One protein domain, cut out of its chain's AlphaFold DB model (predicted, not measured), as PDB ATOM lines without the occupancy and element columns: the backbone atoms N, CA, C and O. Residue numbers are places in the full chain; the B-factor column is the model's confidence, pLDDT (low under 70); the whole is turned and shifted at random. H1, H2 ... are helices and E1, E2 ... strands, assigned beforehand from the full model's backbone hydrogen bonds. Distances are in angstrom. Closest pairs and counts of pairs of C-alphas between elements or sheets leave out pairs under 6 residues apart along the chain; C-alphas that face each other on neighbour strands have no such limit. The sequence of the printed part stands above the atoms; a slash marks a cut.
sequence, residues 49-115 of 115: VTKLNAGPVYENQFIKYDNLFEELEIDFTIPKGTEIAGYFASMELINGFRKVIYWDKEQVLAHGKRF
ATOM      1  N   VAL A  49     -42.183  59.330 -36.448       90.56
ATOM      2  CA  VAL A  49     -41.489  58.170 -35.876       90.56
ATOM      3  C   VAL A  49     -40.977  58.514 -34.481       90.56
ATOM      4  O   VAL A  49     -40.177  59.433 -34.324       90.56
ATOM      5  N   THR A  50     -41.421  57.769 -33.470       89.50
ATOM      6  CA  THR A  50     -41.038  57.978 -32.064       89.50
ATOM      7  C   THR A  50     -39.878  57.084 -31.649       89.50
ATOM      8  O   THR A  50     -38.981  57.524 -30.931       89.50
ATOM      9  N   LYS A  51     -39.873  55.830 -32.108       89.12
ATOM     10  CA  LYS A  51     -38.801  54.865 -31.847       89.12
ATOM     11  C   LYS A  51     -38.452  54.152 -33.138       89.12
ATOM     12  O   LYS A  51     -39.334  53.673 -33.841       89.12
ATOM     13  N   LEU A  52     -37.163  54.060 -33.431       90.69
ATOM     14  CA  LEU A  52     -36.634  53.300 -34.554       90.69
ATOM     15  C   LEU A  52     -35.348  52.635 -34.089       90.69
ATOM     16  O   LEU A  52     -34.387  53.328 -33.766       90.69
ATOM     17  N   ASN A  53     -35.338  51.309 -34.029       89.81
ATOM     18  CA  ASN A  53     -34.184  50.552 -33.564       89.81
ATOM     19  C   ASN A  53     -33.960  49.335 -34.449       89.81
ATOM     20  O   ASN A  53     -34.905  48.719 -34.932       89.81
ATOM     21  N   ALA A  54     -32.700  48.966 -34.621       90.75
ATOM     22  CA  ALA A  54     -32.315  47.705 -35.222       90.75
ATOM     23  C   ALA A  54     -31.058  47.189 -34.527       90.75
ATOM     24  O   ALA A  54     -30.234  47.981 -34.060       90.75
ATOM     25  N   GLY A  55     -30.904  45.872 -34.448       89.81
ATOM     26  CA  GLY A  55     -29.755  45.282 -33.775       89.81
ATOM     27  C   GLY A  55     -29.686  43.762 -33.881       89.81
ATOM     28  O   GLY A  55     -30.651  43.124 -34.305       89.81
ATOM     29  N   PRO A  56     -28.534  43.178 -33.517       90.62
ATOM     30  CA  PRO A  56     -28.388  41.735 -33.411       90.62
ATOM     31  C   PRO A  56     -29.091  41.206 -32.155       90.62
ATOM     32  O   PRO A  56     -29.101  41.868 -31.113       90.62
ATOM     33  N   VAL A  57     -29.622  39.991 -32.254       90.31
ATOM     34  CA  VAL A  57     -30.103  39.178 -31.132       90.31
ATOM     35  C   VAL A  57     -29.181  37.974 -31.007       90.31
ATOM     36  O   VAL A  57     -28.920  37.280 -31.991       90.31
ATOM     37  N   TYR A  58     -28.669  37.739 -29.804       89.12
ATOM     38  CA  TYR A  58     -27.810  36.594 -29.524       89.12
ATOM     39  C   TYR A  58     -28.652  35.362 -29.183       89.12
ATOM     40  O   TYR A  58     -29.735  35.502 -28.620       89.12
ATOM     41  N   GLU A  59     -28.162  34.164 -29.505       87.12
ATOM     42  CA  GLU A  59     -28.902  32.905 -29.279       87.12
ATOM     43  C   GLU A  59     -29.320  32.716 -27.828       87.12
ATOM     44  O   GLU A  59     -30.445  32.325 -27.545       87.12
ATOM     45  N   ASN A  60     -28.446  33.092 -26.898       87.12
ATOM     46  CA  ASN A  60     -28.723  33.010 -25.473       87.12
ATOM     47  C   ASN A  60     -29.760  34.030 -24.976       87.12
ATOM     48  O   ASN A  60     -30.222  33.890 -23.853       87.12
ATOM     49  N   GLN A  61     -30.094  35.053 -25.768       87.00
ATOM     50  CA  GLN A  61     -31.094  36.072 -25.431       87.00
ATOM     51  C   GLN A  61     -32.433  35.833 -26.139       87.00
ATOM     52  O   GLN A  61     -33.433  36.443 -25.768       87.00
ATOM     53  N   PHE A  62     -32.470  34.999 -27.178       88.06
ATOM     54  CA  PHE A  62     -33.667  34.766 -27.975       88.06
ATOM     55  C   PHE A  62     -34.608  33.779 -27.273       88.06
ATOM     56  O   PHE A  62     -34.219  32.649 -26.991       88.06
ATOM     57  N   ILE A  63     -35.854  34.194 -27.020       87.75
ATOM     58  CA  ILE A  63     -36.882  33.316 -26.441       87.75
ATOM     59  C   ILE A  63     -37.829  32.834 -27.540       87.75
ATOM     60  O   ILE A  63     -37.952  31.634 -27.788       87.75
ATOM     61  N   LYS A  64     -38.527  33.770 -28.189       88.25
ATOM     62  CA  LYS A  64     -39.561  33.469 -29.181       88.25
ATOM     63  C   LYS A  64     -39.755  34.654 -30.118       88.25
ATOM     64  O   LYS A  64     -39.687  35.810 -29.700       88.25
ATOM     65  N   TYR A  65     -40.077  34.351 -31.372       88.31
ATOM     66  CA  TYR A  65     -40.648  35.319 -32.298       88.31
ATOM     67  C   TYR A  65     -41.970  34.803 -32.867       88.31
ATOM     68  O   TYR A  65     -42.033  33.703 -33.418       88.31
ATOM     69  N   ASP A  66     -43.030  35.592 -32.716       88.88
ATOM     70  CA  ASP A  66     -44.337  35.332 -33.304       88.88
ATOM     71  C   ASP A  66     -44.500  36.139 -34.597       88.88
ATOM     72  O   ASP A  66     -44.680  37.355 -34.576       88.88
ATOM     73  N   ASN A  67     -44.444  35.454 -35.740       84.75
ATOM     74  CA  ASN A  67     -44.607  36.078 -37.055       84.75
ATOM     75  C   ASN A  67     -46.017  36.640 -37.300       84.75
ATOM     76  O   ASN A  67     -46.176  37.508 -38.156       84.75
ATOM     77  N   LEU A  68     -47.043  36.120 -36.616       85.75
ATOM     78  CA  LEU A  68     -48.429  36.526 -36.843       85.75
ATOM     79  C   LEU A  68     -48.747  37.831 -36.109       85.75
ATOM     80  O   LEU A  68     -49.430  38.689 -36.664       85.75
ATOM     81  N   PHE A  69     -48.241  37.968 -34.884       87.19
ATOM     82  CA  PHE A  69     -48.467  39.146 -34.039       87.19
ATOM     83  C   PHE A  69     -47.278  40.102 -33.975       87.19
ATOM     84  O   PHE A  69     -47.384  41.167 -33.371       87.19
ATOM     85  N   GLU A  70     -46.167  39.752 -34.624       87.06
ATOM     86  CA  GLU A  70     -44.937  40.546 -34.638       87.06
ATOM     87  C   GLU A  70     -44.374  40.766 -33.228       87.06
ATOM     88  O   GLU A  70     -43.817  41.813 -32.898       87.06
ATOM     89  N   GLU A  71     -44.515  39.754 -32.375       87.19
ATOM     90  CA  GLU A  71     -44.053  39.796 -30.994       87.19
ATOM     91  C   GLU A  71     -42.693  39.118 -30.887       87.19
ATOM     92  O   GLU A  71     -42.540  37.932 -31.175       87.19
ATOM     93  N   LEU A  72     -41.688  39.899 -30.497       87.19
ATOM     94  CA  LEU A  72     -40.323  39.435 -30.290       87.19
ATOM     95  C   LEU A  72     -40.002  39.465 -28.796       87.19
ATOM     96  O   LEU A  72     -39.926  40.540 -28.197       87.19
ATOM     97  N   GLU A  73     -39.798  38.285 -28.221       86.19
ATOM     98  CA  GLU A  73     -39.412  38.097 -26.827       86.19
ATOM     99  C   GLU A  73     -37.900  37.868 -26.735       86.19
ATOM    100  O   GLU A  73     -37.358  36.906 -27.291       86.19
ATOM    101  N   ILE A  74     -37.220  38.780 -26.036       86.25
ATOM    102  CA  ILE A  74     -35.769  38.757 -25.826       86.25
ATOM    103  C   ILE A  74     -35.486  38.955 -24.342       86.25
ATOM    104  O   ILE A  74     -35.997  39.897 -23.729       86.25
ATOM    105  N   ASP A  75     -34.611  38.120 -23.792       84.88
ATOM    106  CA  ASP A  75     -34.078  38.297 -22.452       84.88
ATOM    107  C   ASP A  75     -32.788  39.129 -22.472       84.88
ATOM    108  O   ASP A  75     -31.682  38.636 -22.699       84.88
ATOM    109  N   PHE A  76     -32.929  40.429 -22.209       78.81
ATOM    110  CA  PHE A  76     -31.787  41.338 -22.088       78.81
ATOM    111  C   PHE A  76     -31.065  41.253 -20.735       78.81
ATOM    112  O   PHE A  76     -30.057  41.937 -20.554       78.81
ATOM    113  N   THR A  77     -31.550  40.450 -19.778       83.56
ATOM    114  CA  THR A  77     -30.835  40.224 -18.510       83.56
ATOM    115  C   THR A  77     -29.602  39.345 -18.709       83.56
ATOM    116  O   THR A  77     -28.633  39.440 -17.952       83.56
ATOM    117  N   ILE A  78     -29.607  38.538 -19.768       83.31
ATOM    118  CA  ILE A  78     -28.504  37.666 -20.134       83.31
ATOM    119  C   ILE A  78     -27.450  38.500 -20.883       83.31
ATOM    120  O   ILE A  78     -27.791  39.248 -21.808       83.31
ATOM    121  N   PRO A  79     -26.156  38.405 -20.525       82.19
ATOM    122  CA  PRO A  79     -25.100  39.107 -21.245       82.19
ATOM    123  C   PRO A  79     -25.023  38.661 -22.709       82.19
ATOM    124  O   PRO A  79     -25.407  37.549 -23.068       82.19
ATOM    125  N   LYS A  80     -24.488  39.538 -23.563       81.06
ATOM    126  CA  LYS A  80     -24.306  39.258 -24.992       81.06
ATOM    127  C   LYS A  80     -23.493  37.975 -25.181       81.06
ATOM    128  O   LYS A  80     -22.379  37.878 -24.665       81.06
ATOM    129  N   GLY A  81     -24.056  37.014 -25.907       78.50
ATOM    130  CA  GLY A  81     -23.360  35.792 -26.291       78.50
ATOM    131  C   GLY A  81     -22.309  36.029 -27.380       78.50
ATOM    132  O   GLY A  81     -22.070  37.152 -27.828       78.50
ATOM    133  N   THR A  82     -21.679  34.946 -27.829       79.19
ATOM    134  CA  THR A  82     -20.776  34.968 -28.992       79.19
ATOM    135  C   THR A  82     -21.538  34.730 -30.298       79.19
ATOM    136  O   THR A  82     -21.175  35.289 -31.332       79.19
ATOM    137  N   GLU A  83     -22.616  33.944 -30.249       87.06
ATOM    138  CA  GLU A  83     -23.392  33.540 -31.423       87.06
ATOM    139  C   GLU A  83     -24.658  34.386 -31.597       87.06
ATOM    140  O   GLU A  83     -25.386  34.676 -30.645       87.06
ATOM    141  N   ILE A  84     -24.882  34.829 -32.837       88.50
ATOM    142  CA  ILE A  84     -26.010  35.671 -33.243       88.50
ATOM    143  C   ILE A  84     -27.096  34.756 -33.804       88.50
ATOM    144  O   ILE A  84     -26.870  34.144 -34.849       88.50
ATOM    145  N   ALA A  85     -28.263  34.732 -33.161       89.12
ATOM    146  CA  ALA A  85     -29.452  34.047 -33.670       89.12
ATOM    147  C   ALA A  85     -29.997  34.755 -34.916       89.12
ATOM    148  O   ALA A  85     -30.277  34.142 -35.947       89.12
ATOM    149  N   GLY A  86     -30.078  36.084 -34.850       90.88
ATOM    150  CA  GLY A  86     -30.655  36.880 -35.920       90.88
ATOM    151  C   GLY A  86     -30.595  38.372 -35.655       90.88
ATOM    152  O   GLY A  86     -29.831  38.856 -34.818       90.88
ATOM    153  N   TYR A  87     -31.395  39.112 -36.407       92.06
ATOM    154  CA  TYR A  87     -31.439  40.564 -36.369       92.06
ATOM    155  C   TYR A  87     -32.880  41.030 -36.277       92.06
ATOM    156  O   TYR A  87     -33.752  40.520 -36.981       92.06
ATOM    157  N   PHE A  88     -33.116  42.036 -35.442       92.88
ATOM    158  CA  PHE A  88     -34.416  42.675 -35.331       92.88
ATOM    159  C   PHE A  88     -34.386  44.090 -35.899       92.88
ATOM    160  O   PHE A  88     -33.357  44.771 -35.868       92.88
ATOM    161  N   ALA A  89     -35.546  44.550 -36.353       91.38
ATOM    162  CA  ALA A  89     -35.829  45.959 -36.561       91.38
ATOM    163  C   ALA A  89     -37.217  46.285 -36.005       91.38
ATOM    164  O   ALA A  89     -38.174  45.537 -36.204       91.38
ATOM    165  N   SER A  90     -37.331  47.400 -35.293       92.44
ATOM    166  CA  SER A  90     -38.578  47.875 -34.709       92.44
ATOM    167  C   SER A  90     -38.802  49.350 -35.007       92.44
ATOM    168  O   SER A  90     -37.866  50.153 -35.030       92.44
ATOM    169  N   MET A  91     -40.065  49.697 -35.235       92.94
ATOM    170  CA  MET A  91     -40.514  51.062 -35.462       92.94
ATOM    171  C   MET A  91     -41.805  51.317 -34.691       92.94
ATOM    172  O   MET A  91     -42.706  50.478 -34.686       92.94
ATOM    173  N   GLU A  92     -41.900  52.489 -34.076       93.12
ATOM    174  CA  GLU A  92     -43.101  53.006 -33.430       93.12
ATOM    175  C   GLU A  92     -43.412  54.396 -33.990       93.12
ATOM    176  O   GLU A  92     -42.509  55.222 -34.170       93.12
ATOM    177  N   LEU A  93     -44.686  54.638 -34.292       93.44
ATOM    178  CA  LEU A  93     -45.192  55.924 -34.757       93.44
ATOM    179  C   LEU A  93     -45.951  56.655 -33.646       93.44
ATOM    180  O   LEU A  93     -46.433  56.049 -32.690       93.44
ATOM    181  N   ILE A  94     -46.144  57.962 -33.818       92.94
ATOM    182  CA  ILE A  94     -46.890  58.806 -32.871       92.94
ATOM    183  C   ILE A  94     -48.346  58.364 -32.661       92.94
ATOM    184  O   ILE A  94     -48.929  58.654 -31.623       92.94
ATOM    185  N   ASN A  95     -48.941  57.663 -33.629       91.06
ATOM    186  CA  ASN A  95     -50.314  57.159 -33.551       91.06
ATOM    187  C   ASN A  95     -50.423  55.801 -32.828       91.06
ATOM    188  O   ASN A  95     -51.493  55.198 -32.828       91.06
ATOM    189  N   GLY A  96     -49.322  55.304 -32.255       87.94
ATOM    190  CA  GLY A  96     -49.264  54.013 -31.571       87.94
ATOM    191  C   GLY A  96     -49.073  52.812 -32.499       87.94
ATOM    192  O   GLY A  96     -48.990  51.688 -32.011       87.94
ATOM    193  N   PHE A  97     -48.967  53.014 -33.819       90.38
ATOM    194  CA  PHE A  97     -48.597  51.932 -34.730       90.38
ATOM    195  C   PHE A  97     -47.187  51.442 -34.403       90.38
ATOM    196  O   PHE A  97     -46.232  52.223 -34.401       90.38
ATOM    197  N   ARG A  98     -47.060  50.137 -34.172       91.56
ATOM    198  CA  ARG A  98     -45.794  49.463 -33.911       91.56
ATOM    199  C   ARG A  98     -45.599  48.344 -34.923       91.56
ATOM    200  O   ARG A  98     -46.511  47.565 -35.168       91.56
ATOM    201  N   LYS A  99     -44.392  48.268 -35.474       90.81
ATOM    202  CA  LYS A  99     -43.938  47.188 -36.349       90.81
ATOM    203  C   LYS A  99     -42.674  46.591 -35.757       90.81
ATOM    204  O   LYS A  99     -41.757  47.342 -35.413       90.81
ATOM    205  N   VAL A 100     -42.602  45.267 -35.662       93.06
ATOM    206  CA  VAL A 100     -41.375  44.561 -35.272       93.06
ATOM    207  C   VAL A 100     -41.137  43.418 -36.245       93.06
ATOM    208  O   VAL A 100     -41.993  42.571 -36.473       93.06
ATOM    209  N   ILE A 101     -39.947  43.398 -36.826       92.25
ATOM    210  CA  ILE A 101     -39.498  42.317 -37.691       92.25
ATOM    211  C   ILE A 101     -38.264  41.671 -37.081       92.25
ATOM    212  O   ILE A 101     -37.402  42.363 -36.535       92.25
ATOM    213  N   TYR A 102     -38.179  40.354 -37.195       93.00
ATOM    214  CA  TYR A 102     -37.001  39.582 -36.837       93.00
ATOM    215  C   TYR A 102     -36.692  38.609 -37.968       93.00
ATOM    216  O   TYR A 102     -37.587  37.909 -38.437       93.00
ATOM    217  N   TRP A 103     -35.439  38.597 -38.414       92.38
ATOM    218  CA  TRP A 103     -34.927  37.660 -39.410       92.38
ATOM    219  C   TRP A 103     -33.779  36.861 -38.815       92.38
ATOM    220  O   TRP A 103     -32.879  37.426 -38.183       92.38
ATOM    221  N   ASP A 104     -33.765  35.564 -39.100       91.94
ATOM    222  CA  ASP A 104     -32.651  34.698 -38.738       91.94
ATOM    223  C   ASP A 104     -31.372  35.125 -39.461       91.94
ATOM    224  O   ASP A 104     -31.392  35.680 -40.570       91.94
ATOM    225  N   LYS A 105     -30.223  34.831 -38.849       90.25
ATOM    226  CA  LYS A 105     -28.908  35.163 -39.409       90.25
ATOM    227  C   LYS A 105     -28.750  34.662 -40.847       90.25
ATOM    228  O   LYS A 105     -28.255  35.396 -41.701       90.25
ATOM    229  N   GLU A 106     -29.195  33.442 -41.136       90.25
ATOM    230  CA  GLU A 106     -29.128  32.860 -42.481       90.25
ATOM    231  C   GLU A 106     -29.979  33.632 -43.494       90.25
ATOM    232  O   GLU A 106     -29.525  33.894 -44.610       90.25
ATOM    233  N   GLN A 107     -31.175  34.061 -43.088       90.00
ATOM    234  CA  GLN A 107     -32.082  34.840 -43.927       90.00
ATOM    235  C   GLN A 107     -31.485  36.211 -44.267       90.00
ATOM    236  O   GLN A 107     -31.525  36.636 -45.425       90.00
ATOM    237  N   VAL A 108     -30.868  36.880 -43.287       89.69
ATOM    238  CA  VAL A 108     -30.169  38.158 -43.503       89.69
ATOM    239  C   VAL A 108     -28.975  37.981 -44.441       89.69
ATOM    240  O   VAL A 108     -28.806  38.765 -45.374       89.69
ATOM    241  N   LEU A 109     -28.170  36.932 -44.250       89.50
ATOM    242  CA  LEU A 109     -27.027  36.642 -45.120       89.50
ATOM    243  C   LEU A 109     -27.460  36.298 -46.550       89.50
ATOM    244  O   LEU A 109     -26.810  36.721 -47.505       89.50
ATOM    245  N   ALA A 110     -28.555  35.555 -46.718       91.62
ATOM    246  CA  ALA A 110     -29.115  35.253 -48.032       91.62
ATOM    247  C   ALA A 110     -29.613  36.524 -48.737       91.62
ATOM    248  O   ALA A 110     -29.354  36.704 -49.928       91.62
ATOM    249  N   HIS A 111     -30.267  37.429 -48.003       89.31
ATOM    250  CA  HIS A 111     -30.672  38.729 -48.530       89.31
ATOM    251  C   HIS A 111     -29.458  39.567 -48.956       89.31
ATOM    252  O   HIS A 111     -29.417  40.041 -50.087       89.31
ATOM    253  N   GLY A 112     -28.435  39.671 -48.103       85.00
ATOM    254  CA  GLY A 112     -27.217  40.435 -48.391       85.00
ATOM    255  C   GLY A 112     -26.328  39.856 -49.499       85.00
ATOM    256  O   GLY A 112     -25.473  40.558 -50.012       85.00
ATOM    257  N   LYS A 113     -26.497  38.586 -49.891       86.50
ATOM    258  CA  LYS A 113     -25.820  38.021 -51.077       86.50
ATOM    259  C   LYS A 113     -26.528  38.360 -52.386       86.50
ATOM    260  O   LYS A 113     -25.923  38.262 -53.450       86.50
ATOM    261  N   ARG A 114     -27.825  38.664 -52.321       84.00
ATOM    262  CA  ARG A 114     -28.665  38.924 -53.493       84.00
ATOM    263  C   ARG A 114     -28.593  40.382 -53.955       84.00
ATOM    264  O   ARG A 114     -28.836  40.630 -55.136       84.00
ATOM    265  N   PHE A 115     -28.314  41.303 -53.039       74.25
ATOM    266  CA  PHE A 115     -28.310  42.754 -53.240       74.25
ATOM    267  C   PHE A 115     -26.951  43.335 -52.865       74.25
ATOM    268  O   PHE A 115     -26.528  44.286 -53.555       74.25
TER     269      PHE A 115
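Overview. This is residues 49 to 115 of the 115 residues of the protein "Recombinational DNA repair protein RecT (Prophage associated)" of Lactococcus lactis subsp. cremoris A76 (UniProt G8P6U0). A long three-strand sheet, E1, E4 and E5, twisted with its C-alphas up to 4.2 A off their best plane, has the small hairpin E2 and E3 crossed over part of one face, a lopsided two-sheet sandwich. The helix H1 stands up from the other face near one end of the sheet, and residues 110 to 115 stick out. The 67 printed residues hold five named strands, then one named helix, a mixed class; the large sheet runs E1, E4, E5, antiparallel. The whole is only just compact, close to loose, with a radius of gyration of the C-alphas of 12.8 A and spans of 36 by 35 by 21 A.

Arrangement. Start at the inner strand E4, residues 84 to 93. Beside it is the edge strand E1, residues 49 to 58, antiparallel, with N 90 and O 53 2.8 A apart. The other edge strand is E5, residues 98 to 104, in a hairpin with E4; N 101 and O 89 are 2.8 A apart. E2, residues 62 to 66, and E3, residues 71 to 74, form a hairpin with N 66 and O 71 at 2.8 A. The two sheets make a sandwich, two sheets face to face, their strands at 54 degrees; the closest C-alphas of E3 and E5 are Glu 71 and Val 100, 6.9 A. H1, residues 105 to 114, is on the large sheet over E5, 9.3 A high, and stands up from it at 64 degrees. Every O i to N i+4 pair in H1 is within hydrogen-bond range.

Along the chain. Find C-alpha 49 at (-41.489, 58.170, -35.876); E1 runs 26.3 A from there. E4 covers 27.9 A, E5 20.3 A, E2 11.9 A and E3 9.8 A. H1 runs 14.6 A to C-alpha 114 at (-28.665, 38.924, -53.493).

Size, cuts and confidence. Look to Thr 82 and Asn 95 for the two C-alphas farthest apart, 37.2 A. The printed part has no cut and no long link, and no printed residue is under 70 in pLDDT.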